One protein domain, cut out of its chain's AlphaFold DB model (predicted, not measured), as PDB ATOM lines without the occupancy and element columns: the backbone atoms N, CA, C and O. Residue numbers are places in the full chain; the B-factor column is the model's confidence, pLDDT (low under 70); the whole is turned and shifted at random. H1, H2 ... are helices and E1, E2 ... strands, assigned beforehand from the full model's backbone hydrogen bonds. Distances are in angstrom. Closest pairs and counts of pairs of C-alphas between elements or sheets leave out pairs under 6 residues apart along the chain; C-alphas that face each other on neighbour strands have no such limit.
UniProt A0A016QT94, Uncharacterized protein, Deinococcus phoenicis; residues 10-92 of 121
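This is residues 10 to 92 of the 121 residues of an uncharacterized protein of Deinococcus phoenicis (UniProt A0A016QT94). A narrow sheet of three strands has one helix, H3, lying lengthwise over one face, while its other face is bare of named helices. Two very short helices sit towards opposite ends of the long axis: H1 beyond the sheet, and H2 grazing it. The 83 printed residues hold H1, E1, E2, E3, H2 and H3 along the chain; the sheet has the order E1 - E2 - E3, all antiparallel. The class is mixed, helices and strands, with under half of the residues, 41 of 83, in named elements. The whole is loose, with a radius of gyration of the C-alphas of 14.8 A, and elongated, spanning 46 by 23 by 20 A.

Start with H1, residues 15 to 19, which is not on the sheet. Next comes a meander, each strand the antiparallel neighbour of the one before: E1, residues 27 to 32, E2, residues 38 to 44, and E3, residues 49 to 55. E1 and E2 form a hairpin at 171 degrees; look at N 29 and O 42, 2.9 A apart and within hydrogen-bond range. E2 and E3 form another at 172 degrees, where N 41 and O 52 are 2.8 A apart, also within range. H2, residues 65 to 69, only grazes the sheet with its residues 67 to 68; its closest C-alphas to E2 are those of Tyr 68 and Thr 39, 6.8 A. H3, residues 72 to 82, makes two layers with the sheet, a helix on one face of it. Its height over the sheet is 7.9 A; it lies over E2 and E3 and runs along the strands, at 18 degrees to E2 on the local plane. Its closest C-alphas to E2 are those of Cys 74 and Cys 41, 4.9 A. H2 and H3 are close but not clearly touching, the closest C-alphas being those of Leu 67 and Ala 73, 8.0 A. H1 is apart from E2, E3, H2 and H3. Every O i to N i+4 pair is within hydrogen-bond range in H1 and H2; in H3 1 of 7 is, beside 7 of 8 O i to N i+3 pairs.

Find C-alpha 15 at (-13.924, 1.403, 39.707), where H1 begins. E1 begins at C-alpha 27, (-19.089, -10.683, 27.441), and runs 17.4 A; E2 and E3 run 20.3 A and 20.2 A. H3 runs 17.4 A to C-alpha 82 at (-26.952, -1.238, 35.712), while H1 and H2 have five residues each.

The two C-alphas farthest apart, those of Leu 20 and Val 60, are 46.9 A apart. The printed part has no cut, and none of its links is long. Residues 83 to 92, after H3, hold no named element. The mean pLDDT of the printed part is 88.3; look for values under 70 at residues 10 to 12.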
ATOM      1  N   PHE A  10     -15.985   1.211  27.619       61.28
ATOM      2  CA  PHE A  10     -17.393   1.092  28.013       61.28
ATOM      3  C   PHE A  10     -17.762  -0.325  28.492       61.28
ATOM      4  O   PHE A  10     -18.684  -0.499  29.286       61.28
ATOM      5  N   LEU A  11     -16.998  -1.354  28.101       62.75
ATOM      6  CA  LEU A  11     -17.139  -2.695  28.662       62.75
ATOM      7  C   LEU A  11     -16.417  -2.849  30.010       62.75
ATOM      8  O   LEU A  11     -16.341  -3.972  30.500       62.75
ATOM      9  N   ARG A  12     -15.904  -1.797  30.657       69.25
ATOM     10  CA  ARG A  12     -15.356  -1.904  32.020       69.25
ATOM     11  C   ARG A  12     -16.401  -1.473  33.044       69.25
ATOM     12  O   ARG A  12     -17.019  -0.426  32.913       69.25
ATOM     13  N   ALA A  13     -16.571  -2.269  34.099       70.56
ATOM     14  CA  ALA A  13     -17.355  -1.829  35.249       70.56
ATOM     15  C   ALA A  13     -16.679  -0.614  35.926       70.56
ATOM     16  O   ALA A  13     -15.440  -0.567  35.963       70.56
ATOM     17  N   PRO A  14     -17.452   0.331  36.499       74.31
ATOM     18  CA  PRO A  14     -16.904   1.449  37.265       74.31
ATOM     19  C   PRO A  14     -15.963   0.968  38.375       74.31
ATOM     20  O   PRO A  14     -16.207  -0.075  38.990       74.31
ATOM     21  N   LEU A  15     -14.908   1.739  38.666       77.12
ATOM     22  CA  LEU A  15     -13.924   1.403  39.707       77.12
ATOM     23  C   LEU A  15     -14.588   1.110  41.057       77.12
ATOM     24  O   LEU A  15     -14.217   0.146  41.718       77.12
ATOM     25  N   THR A  16     -15.614   1.876  41.422       78.25
ATOM     26  CA  THR A  16     -16.382   1.691  42.660       78.25
ATOM     27  C   THR A  16     -17.006   0.299  42.751       78.25
ATOM     28  O   THR A  16     -16.794  -0.391  43.741       78.25
ATOM     29  N   ARG A  17     -17.693  -0.178  41.705       76.50
ATOM     30  CA  ARG A  17     -18.270  -1.536  41.689       76.50
ATOM     31  C   ARG A  17     -17.209  -2.632  41.686       76.50
ATOM     32  O   ARG A  17     -17.426  -3.691  42.264       76.50
ATOM     33  N   ARG A  18     -16.055  -2.392  41.055       74.50
ATOM     34  CA  ARG A  18     -14.933  -3.348  41.081       74.50
ATOM     35  C   ARG A  18     -14.334  -3.466  42.482       74.50
ATOM     36  O   ARG A  18     -14.066  -4.579  42.911       74.50
ATOM     37  N   LEU A  19     -14.173  -2.349  43.192       79.69
ATOM     38  CA  LEU A  19     -13.675  -2.322  44.573       79.69
ATOM     39  C   LEU A  19     -14.684  -2.908  45.569       79.69
ATOM     40  O   LEU A  19     -14.287  -3.610  46.488       79.69
ATOM     41  N   LEU A  20     -15.980  -2.669  45.358       79.62
ATOM     42  CA  LEU A  20     -17.060  -3.230  46.179       79.62
ATOM     43  C   LEU A  20     -17.353  -4.711  45.878       79.62
ATOM     44  O   LEU A  20     -18.227  -5.291  46.513       79.62
ATOM     45  N   GLY A  21     -16.685  -5.321  44.891       70.19
ATOM     46  CA  GLY A  21     -16.938  -6.708  44.484       70.19
ATOM     47  C   GLY A  21     -18.304  -6.941  43.819       70.19
ATOM     48  O   GLY A  21     -18.684  -8.082  43.591       70.19
ATOM     49  N   THR A  22     -19.035  -5.879  43.474       71.69
ATOM     50  CA  THR A  22     -20.369  -5.932  42.841       71.69
ATOM     51  C   THR A  22     -20.313  -5.802  41.318       71.69
ATOM     52  O   THR A  22     -21.336  -5.672  40.645       71.69
ATOM     53  N   ALA A  23     -19.109  -5.791  40.744       76.81
ATOM     54  CA  ALA A  23     -18.921  -5.785  39.304       76.81
ATOM     55  C   ALA A  23     -19.303  -7.143  38.702       76.81
ATOM     56  O   ALA A  23     -18.747  -8.173  39.072       76.81
ATOM     57  N   VAL A  24     -20.196  -7.120  37.715       83.81
ATOM     58  CA  VAL A  24     -20.619  -8.318  36.985       83.81
ATOM     59  C   VAL A  24     -19.825  -8.456  35.689       83.81
ATOM     60  O   VAL A  24     -19.530  -7.465  35.000       83.81
ATOM     61  N   ALA A  25     -19.451  -9.697  35.371       83.88
ATOM     62  CA  ALA A  25     -18.819 -10.031  34.103       83.88
ATOM     63  C   ALA A  25     -19.760  -9.691  32.933       83.88
ATOM     64  O   ALA A  25     -20.953  -9.977  32.987       83.88
ATOM     65  N   LEU A  26     -19.213  -9.086  31.878       86.62
ATOM     66  CA  LEU A  26     -19.923  -8.804  30.629       86.62
ATOM     67  C   LEU A  26     -19.066  -9.332  29.485       86.62
ATOM     68  O   LEU A  26     -17.939  -8.866  29.297       86.62
ATOM     69  N   GLY A  27     -19.599 -10.300  28.751       88.00
ATOM     70  CA  GLY A  27     -19.089 -10.683  27.441       88.00
ATOM     71  C   GLY A  27     -19.862  -9.928  26.369       88.00
ATOM     72  O   GLY A  27     -21.063  -9.721  26.521       88.00
ATOM     73  N   ALA A  28     -19.191  -9.504  25.302       91.69
ATOM     74  CA  ALA A  28     -19.851  -8.851  24.181       91.69
ATOM     75  C   ALA A  28     -19.154  -9.172  22.862       91.69
ATOM     76  O   ALA A  28     -17.940  -9.390  22.825       91.69
ATOM     77  N   LYS A  29     -19.926  -9.153  21.777       93.62
ATOM     78  CA  LYS A  29     -19.416  -9.272  20.418       93.62
ATOM     79  C   LYS A  29     -20.104  -8.260  19.514       93.62
ATOM     80  O   LYS A  29     -21.328  -8.238  19.417       93.62
ATOM     81  N   SER A  30     -19.289  -7.457  18.839       93.75
ATOM     82  CA  SER A  30     -19.725  -6.582  17.757       93.75
ATOM     83  C   SER A  30     -19.920  -7.358  16.458       93.75
ATOM     84  O   SER A  30     -19.259  -8.377  16.226       93.75
ATOM     85  N   GLY A  31     -20.760  -6.840  15.577       93.50
ATOM     86  CA  GLY A  31     -20.773  -7.229  14.178       93.50
ATOM     87  C   GLY A  31     -21.162  -6.058  13.289       93.50
ATOM     88  O   GLY A  31     -21.795  -5.101  13.733       93.50
ATOM     89  N   THR A  32     -20.697  -6.120  12.051       94.06
ATOM     90  CA  THR A  32     -20.933  -5.110  11.024       94.06
ATOM     91  C   THR A  32     -20.993  -5.843   9.693       94.06
ATOM     92  O   THR A  32     -20.194  -6.759   9.483       94.06
ATOM     93  N   THR A  33     -21.934  -5.489   8.821       94.00
ATOM     94  CA  THR A  33     -21.912  -5.970   7.434       94.00
ATOM     95  C   THR A  33     -20.794  -5.294   6.647       94.00
ATOM     96  O   THR A  33     -20.352  -4.195   6.988       94.00
ATOM     97  N   ASP A  34     -20.347  -5.933   5.566       92.19
ATOM     98  CA  ASP A  34     -19.256  -5.415   4.726       92.19
ATOM     99  C   ASP A  34     -19.593  -4.059   4.080       92.19
ATOM    100  O   ASP A  34     -18.711  -3.233   3.851       92.19
ATOM    101  N   ASP A  35     -20.875  -3.807   3.815       91.56
ATOM    102  CA  ASP A  35     -21.399  -2.559   3.251       91.56
ATOM    103  C   ASP A  35     -21.821  -1.524   4.312       91.56
ATOM    104  O   ASP A  35     -22.325  -0.443   3.983       91.56
ATOM    105  N   VAL A  36     -21.606  -1.848   5.592       91.06
ATOM    106  CA  VAL A  36     -21.900  -0.996   6.751       91.06
ATOM    107  C   VAL A  36     -23.380  -0.580   6.815       91.06
ATOM    108  O   VAL A  36     -23.724   0.446   7.399       91.06
ATOM    109  N   ARG A  37     -24.289  -1.355   6.211       95.25
ATOM    110  CA  ARG A  37     -25.744  -1.156   6.353       95.25
ATOM    111  C   ARG A  37     -26.271  -1.577   7.708       95.25
ATOM    112  O   ARG A  37     -27.232  -0.988   8.196       95.25
ATOM    113  N   ASP A  38     -25.579  -2.512   8.342       96.19
ATOM    114  CA  ASP A  38     -25.927  -3.015   9.653       96.19
ATOM    115  C   ASP A  38     -24.719  -2.948  10.576       96.19
ATOM    116  O   ASP A  38     -23.621  -3.404  10.248       96.19
ATOM    117  N   THR A  39     -24.941  -2.444  11.785       96.00
ATOM    118  CA  THR A  39     -24.038  -2.659  12.912       96.00
ATOM    119  C   THR A  39     -24.832  -3.182  14.092       96.00
ATOM    120  O   THR A  39     -25.935  -2.725  14.383       96.00
ATOM    121  N   TRP A  40     -24.266  -4.135  14.818       96.56
ATOM    122  CA  TRP A  40     -24.906  -4.692  15.998       96.56
ATOM    123  C   TRP A  40     -23.900  -5.022  17.085       96.56
ATOM    124  O   TRP A  40     -22.688  -5.103  16.871       96.56
ATOM    125  N   CYS A  41     -24.433  -5.240  18.276       96.38
ATOM    126  CA  CYS A  41     -23.696  -5.812  19.375       96.38
ATOM    127  C   CYS A  41     -24.596  -6.737  20.178       96.38
ATOM    128  O   CYS A  41     -25.724  -6.381  20.513       96.38
ATOM    129  N   ALA A  42     -24.085  -7.918  20.501       97.38
ATOM    130  CA  ALA A  42     -24.728  -8.843  21.419       97.38
ATOM    131  C   ALA A  42     -23.878  -8.959  22.681       97.38
ATOM    132  O   ALA A  42     -22.660  -9.129  22.598       97.38
ATOM    133  N   GLY A  43     -24.518  -8.851  23.841       94.12
ATOM    134  CA  GLY A  43     -23.884  -8.889  25.149       94.12
ATOM    135  C   GLY A  43     -24.587  -9.830  26.107       94.12
ATOM    136  O   GLY A  43     -25.804  -9.995  26.045       94.12
ATOM    137  N   VAL A  44     -23.811 -10.415  27.015       93.62
ATOM    138  CA  VAL A  44     -24.310 -11.293  28.074       93.62
ATOM    139  C   VAL A  44     -23.634 -11.002  29.409       93.62
ATOM    140  O   VAL A  44     -22.414 -10.830  29.491       93.62
ATOM    141  N   THR A  45     -24.436 -10.995  30.465       92.75
ATOM    142  CA  THR A  45     -24.000 -11.235  31.844       92.75
ATOM    143  C   THR A  45     -24.411 -12.659  32.238       92.75
ATOM    144  O   THR A  45     -25.099 -13.329  31.467       92.75
ATOM    145  N   PRO A  46     -24.050 -13.153  33.433       91.81
ATOM    146  CA  PRO A  46     -24.547 -14.443  33.910       91.81
ATOM    147  C   PRO A  46     -26.079 -14.544  34.021       91.81
ATOM    148  O   PRO A  46     -26.599 -15.650  34.092       91.81
ATOM    149  N   GLN A  47     -26.797 -13.415  34.045       93.88
ATOM    150  CA  GLN A  47     -28.249 -13.373  34.253       93.88
ATOM    151  C   GLN A  47     -29.034 -12.822  33.057       93.88
ATOM    152  O   GLN A  47     -30.203 -13.153  32.886       93.88
ATOM    153  N   TYR A  48     -28.421 -11.956  32.252       94.25
ATOM    154  CA  TYR A  48     -29.116 -11.199  31.217       94.25
ATOM    155  C   TYR A  48     -28.394 -11.285  29.880       94.25
ATOM    156  O   TYR A  48     -27.168 -11.364  29.826       94.25
ATOM    157  N   ALA A  49     -29.165 -11.180  28.803       95.75
ATOM    158  CA  ALA A  49     -28.670 -11.002  27.449       95.75
ATOM    159  C   ALA A  49     -29.323  -9.763  26.825       95.75
ATOM    160  O   ALA A  49     -30.488  -9.473  27.094       95.75
ATOM    161  N   LEU A  50     -28.575  -9.037  25.996       96.44
ATOM    162  CA  LEU A  50     -29.065  -7.893  25.228       96.44
ATOM    163  C   LEU A  50     -28.431  -7.911  23.840       96.44
ATOM    164  O   LEU A  50     -27.215  -8.059  23.709       96.44
ATOM    165  N   GLY A  51     -29.259  -7.742  22.815       97.25
ATOM    166  CA  GLY A  51     -28.831  -7.471  21.451       97.25
ATOM    167  C   GLY A  51     -29.274  -6.072  21.053       97.25
ATOM    168  O   GLY A  51     -30.421  -5.702  21.289       97.25
ATOM    169  N   VAL A  52     -28.369  -5.306  20.453       97.12
ATOM    170  CA  VAL A  52     -28.659  -3.983  19.898       97.12
ATOM    171  C   VAL A  52     -28.258  -3.995  18.439       97.12
ATOM    172  O   VAL A  52     -27.131  -4.363  18.116       97.12
ATOM    173  N   TRP A  53     -29.179  -3.599  17.573       97.25
ATOM    174  CA  TRP A  53     -28.968  -3.454  16.141       97.25
ATOM    175  C   TRP A  53     -29.258  -2.011  15.742       97.25
ATOM    176  O   TRP A  53     -30.184  -1.389  16.265       97.25
ATOM    177  N   ILE A  54     -28.441  -1.486  14.838       96.56
ATOM    178  CA  ILE A  54     -28.591  -0.168  14.241       96.56
ATOM    179  C   ILE A  54     -28.432  -0.344  12.735       96.56
ATOM    180  O   ILE A  54     -27.412  -0.856  12.271       96.56
ATOM    181  N   GLY A  55     -29.434   0.115  11.996       96.19
ATOM    182  CA  GLY A  55     -29.469   0.078  10.545       96.19
ATOM    183  C   GLY A  55     -30.685   0.824  10.017       96.19
ATOM    184  O   GLY A  55     -31.559   1.259  10.774       96.19
ATOM    185  N   ASP A  56     -30.722   0.991   8.702       95.88
ATOM    186  CA  ASP A  56     -31.907   1.470   8.005       95.88
ATOM    187  C   ASP A  56     -32.949   0.340   7.955       95.88
ATOM    188  O   ASP A  56     -32.641  -0.725   7.417       95.88
ATOM    189  N   PRO A  57     -34.185   0.540   8.451       93.94
ATOM    190  CA  PRO A  57     -35.238  -0.467   8.360       93.94
ATOM    191  C   PRO A  57     -35.515  -0.950   6.931       93.94
ATOM    192  O   PRO A  57     -35.982  -2.072   6.757       93.94
ATOM    193  N   GLN A  58     -35.219  -0.122   5.920       94.88
ATOM    194  CA  GLN A  58     -35.395  -0.482   4.510       94.88
ATOM    195  C   GLN A  58     -34.130  -1.069   3.878       94.88
ATOM    196  O   GLN A  58     -34.159  -1.495   2.724       94.88
ATOM    197  N   GLY A  59     -33.019  -1.087   4.618       90.25
ATOM    198  CA  GLY A  59     -31.750  -1.666   4.198       90.25
ATOM    199  C   GLY A  59     -31.123  -0.979   2.988       90.25
ATOM    200  O   GLY A  59     -30.378  -1.632   2.258       90.25
ATOM    201  N   VAL A  60     -31.432   0.297   2.721       93.00
ATOM    202  CA  VAL A  60     -30.898   1.022   1.554       93.00
ATOM    203  C   VAL A  60     -29.807   2.020   1.923       93.00
ATOM    204  O   VAL A  60     -28.938   2.287   1.093       93.00
ATOM    205  N   GLN A  61     -29.821   2.548   3.146       95.50
ATOM    206  CA  GLN A  61     -28.791   3.448   3.657       95.50
ATOM    207  C   GLN A  61     -27.777   2.712   4.535       95.50
ATOM    208  O   GLN A  61     -28.128   1.831   5.318       95.50
ATOM    209  N   SER A  62     -26.510   3.118   4.434       95.62
ATOM    210  CA  SER A  62     -25.487   2.722   5.402       95.62
ATOM    211  C   SER A  62     -25.717   3.415   6.745       95.62
ATOM    212  O   SER A  62     -26.226   4.538   6.808       95.62
ATOM    213  N   VAL A  63     -25.287   2.766   7.825       95.06
ATOM    214  CA  VAL A  63     -25.250   3.365   9.160       95.06
ATOM    215  C   VAL A  63     -24.376   4.626   9.123       95.06
ATOM    216  O   VAL A  63     -23.279   4.589   8.554       95.06
ATOM    217  N   PRO A  64     -24.811   5.739   9.746       95.00
ATOM    218  CA  PRO A  64     -23.984   6.928   9.899       95.00
ATOM    219  C   PRO A  64     -22.581   6.609  10.433       95.00
ATOM    220  O   PRO A  64     -22.397   5.850  11.389       95.00
ATOM    221  N   ALA A  65     -21.564   7.184   9.788       90.06
ATOM    222  CA  ALA A  65     -20.169   6.825  10.036       90.06
ATOM    223  C   ALA A  65     -19.693   7.148  11.463       90.06
ATOM    224  O   ALA A  65     -18.711   6.568  11.923       90.06
ATOM    225  N   ASP A  66     -20.314   8.111  12.139       92.38
ATOM    226  CA  ASP A  66     -20.101   8.416  13.556       92.38
ATOM    227  C   ASP A  66     -20.628   7.291  14.459       92.38
ATOM    228  O   ASP A  66     -19.857   6.757  15.253       92.38
ATOM    229  N   LEU A  67     -21.868   6.832  14.260       90.19
ATOM    230  CA  LEU A  67     -22.451   5.726  15.033       90.19
ATOM    231  C   LEU A  67     -21.654   4.423  14.891       90.19
ATOM    232  O   LEU A  67     -21.450   3.704  15.874       90.19
ATOM    233  N   TYR A  68     -21.171   4.136  13.679       85.62
ATOM    234  CA  TYR A  68     -20.275   3.008  13.426       85.62
ATOM    235  C   TYR A  68     -18.935   3.163  14.166       85.62
ATOM    236  O   TYR A  68     -18.540   2.273  14.923       85.62
ATOM    237  N   ARG A  69     -18.245   4.303  13.992       86.25
ATOM    238  CA  ARG A  69     -16.933   4.559  14.619       86.25
ATOM    239  C   ARG A  69     -17.000   4.539  16.140       86.25
ATOM    240  O   ARG A  69     -16.088   4.024  16.785       86.25
ATOM    241  N   ASP A  70     -18.089   5.047  16.701       88.56
ATOM    242  CA  ASP A  70     -18.308   5.070  18.140       88.56
ATOM    243  C   ASP A  70     -18.765   3.724  18.703       88.56
ATOM    244  O   ASP A  70     -18.880   3.598  19.925       88.56
ATOM    245  N   GLN A  71     -18.990   2.717  17.853       89.44
ATOM    246  CA  GLN A  71     -19.557   1.423  18.230       89.44
ATOM    247  C   GLN A  71     -20.844   1.595  19.045       89.44
ATOM    248  O   GLN A  71     -21.012   0.963  20.091       89.44
ATOM    249  N   ALA A  72     -21.744   2.471  18.582       91.69
ATOM    250  CA  ALA A  72     -22.936   2.880  19.324       91.69
ATOM    251  C   ALA A  72     -23.738   1.675  19.849       91.69
ATOM    252  O   ALA A  72     -24.041   1.613  21.037       91.69
ATOM    253  N   ALA A  73     -23.940   0.641  19.021       93.44
ATOM    254  CA  ALA A  73     -24.630  -0.584  19.433       93.44
ATOM    255  C   ALA A  73     -23.970  -1.292  20.635       93.44
ATOM    256  O   ALA A  73     -24.655  -1.832  21.499       93.44
ATOM    257  N   CYS A  74     -22.637  -1.294  20.724       92.19
ATOM    258  CA  CYS A  74     -21.930  -1.923  21.840       92.19
ATOM    259  C   CYS A  74     -21.928  -1.067  23.107       92.19
ATOM    260  O   CYS A  74     -21.863  -1.626  24.205       92.19
ATOM    261  N   ARG A  75     -22.020   0.263  22.987       90.19
ATOM    262  CA  ARG A  75     -22.114   1.157  24.152       90.19
ATOM    263  C   ARG A  75     -23.383   0.902  24.957       90.19
ATOM    264  O   ARG A  75     -23.309   0.856  26.183       90.19
ATOM    265  N   GLU A  76     -24.492   0.629  24.277       92.12
ATOM    266  CA  GLU A  76     -25.783   0.325  24.907       92.12
ATOM    267  C   GLU A  76     -25.752  -0.935  25.787       92.12
ATOM    268  O   GLU A  76     -26.502  -1.049  26.757       92.12
ATOM    269  N   LEU A  77     -24.814  -1.861  25.548       91.56
ATOM    270  CA  LEU A  77     -24.624  -3.025  26.421       91.56
ATOM    271  C   LEU A  77     -24.170  -2.647  27.842       91.56
ATOM    272  O   LEU A  77     -24.219  -3.490  28.739       91.56
ATOM    273  N   GLY A  78     -23.756  -1.395  28.077       85.56
ATOM    274  CA  GLY A  78     -23.500  -0.859  29.413       85.56
ATOM    275  C   GLY A  78     -24.703  -0.992  30.355       85.56
ATOM    276  O   GLY A  78     -24.507  -1.324  31.527       85.56
ATOM    277  N   LEU A  79     -25.930  -0.870  29.825       87.44
ATOM    278  CA  LEU A  79     -27.179  -1.028  30.580       87.44
ATOM    279  C   LEU A  79     -27.242  -2.367  31.322       87.44
ATOM    280  O   LEU A  79     -27.687  -2.421  32.467       87.44
ATOM    281  N   LEU A  80     -26.734  -3.448  30.719       90.19
ATOM    282  CA  LEU A  80     -26.741  -4.776  31.336       90.19
ATOM    283  C   LEU A  80     -26.032  -4.820  32.691       90.19
ATOM    284  O   LEU A  80     -26.306  -5.725  33.473       90.19
ATOM    285  N   ARG A  81     -25.117  -3.885  32.975       82.81
ATOM    286  CA  ARG A  81     -24.466  -3.764  34.287       82.81
ATOM    287  C   ARG A  81     -25.274  -2.972  35.295       82.81
ATOM    288  O   ARG A  81     -25.038  -3.120  36.488       82.81
ATOM    289  N   GLU A  82     -26.154  -2.097  34.842       83.44
ATOM    290  CA  GLU A  82     -26.952  -1.238  35.712       83.44
ATOM    291  C   GLU A  82     -28.158  -1.978  36.280       83.44
ATOM    292  O   GLU A  82     -28.567  -1.691  37.403       83.44
ATOM    293  N   LEU A  83     -28.651  -2.978  35.544       87.81
ATOM    294  CA  LEU A  83     -29.701  -3.882  36.000       87.81
ATOM    295  C   LEU A  83     -29.303  -4.608  37.300       87.81
ATOM    296  O   LEU A  83     -28.121  -4.874  37.521       87.81
ATOM    297  N   PRO A  84     -30.268  -4.948  38.169       89.25
ATOM    298  CA  PRO A  84     -29.994  -5.708  39.383       89.25
ATOM    299  C   PRO A  84     -29.614  -7.161  39.060       89.25
ATOM    300  O   PRO A  84     -30.393  -7.888  38.449       89.25
ATOM    301  N   HIS A  85     -28.448  -7.623  39.524       89.06
ATOM    302  CA  HIS A  85     -28.032  -9.027  39.398       89.06
ATOM    303  C   HIS A  85     -28.143  -9.753  40.730       89.06
ATOM    304  O   HIS A  85     -27.565  -9.332  41.730       89.06
ATOM    305  N   THR A  86     -28.825 -10.888  40.716       91.19
ATOM    306  CA  THR A  86     -28.735 -11.917  41.753       91.19
ATOM    307  C   THR A  86     -27.706 -12.986  41.380       91.19
ATOM    308  O   THR A  86     -27.132 -13.611  42.267       91.19
ATOM    309  N   VAL A  87     -27.405 -13.150  40.084       89.75
ATOM    310  CA  VAL A  87     -26.363 -14.043  39.558       89.75
ATOM    311  C   VAL A  87     -25.227 -13.212  38.956       89.75
ATOM    312  O   VAL A  87     -25.396 -12.535  37.942       89.75
ATOM    313  N   THR A  88     -24.050 -13.252  39.585       85.25
ATOM    314  CA  THR A  88     -22.908 -12.375  39.247       85.25
ATOM    315  C   THR A  88     -21.716 -13.102  38.627       85.25
ATOM    316  O   THR A  88     -20.823 -12.453  38.075       85.25
ATOM    317  N   ALA A  89     -21.718 -14.437  38.642       83.94
ATOM    318  CA  ALA A  89     -20.694 -15.280  38.036       83.94
ATOM    319  C   ALA A  89     -21.318 -16.500  37.344       83.94
ATOM    320  O   ALA A  89     -22.371 -16.981  37.750       83.94
ATOM    321  N   LEU A  90     -20.645 -16.993  36.301       81.56
ATOM    322  CA  LEU A  90     -20.935 -18.296  35.708       81.56
ATOM    323  C   LEU A  90     -20.113 -19.360  36.431       81.56
ATOM    324  O   LEU A  90     -18.909 -19.173  36.641       81.56
ATOM    325  N   GLU A  91     -20.748 -20.476  36.775       83.88
ATOM    326  CA  GLU A  91     -20.025 -21.655  37.237       83.88
ATOM    327  C   GLU A  91     -19.153 -22.198  36.107       83.88
ATOM    328  O   GLU A  91     -19.555 -22.242  34.942       83.88
ATOM    329  N   VAL A  92     -17.925 -22.584  36.449       82.94
ATOM    330  CA  VAL A  92     -17.038 -23.249  35.496       82.94
ATOM    331  C   VAL A  92     -17.570 -24.671  35.298       82.94
ATOM    332  O   VAL A  92     -17.625 -25.413  36.280       82.94
TER     333      VAL A  92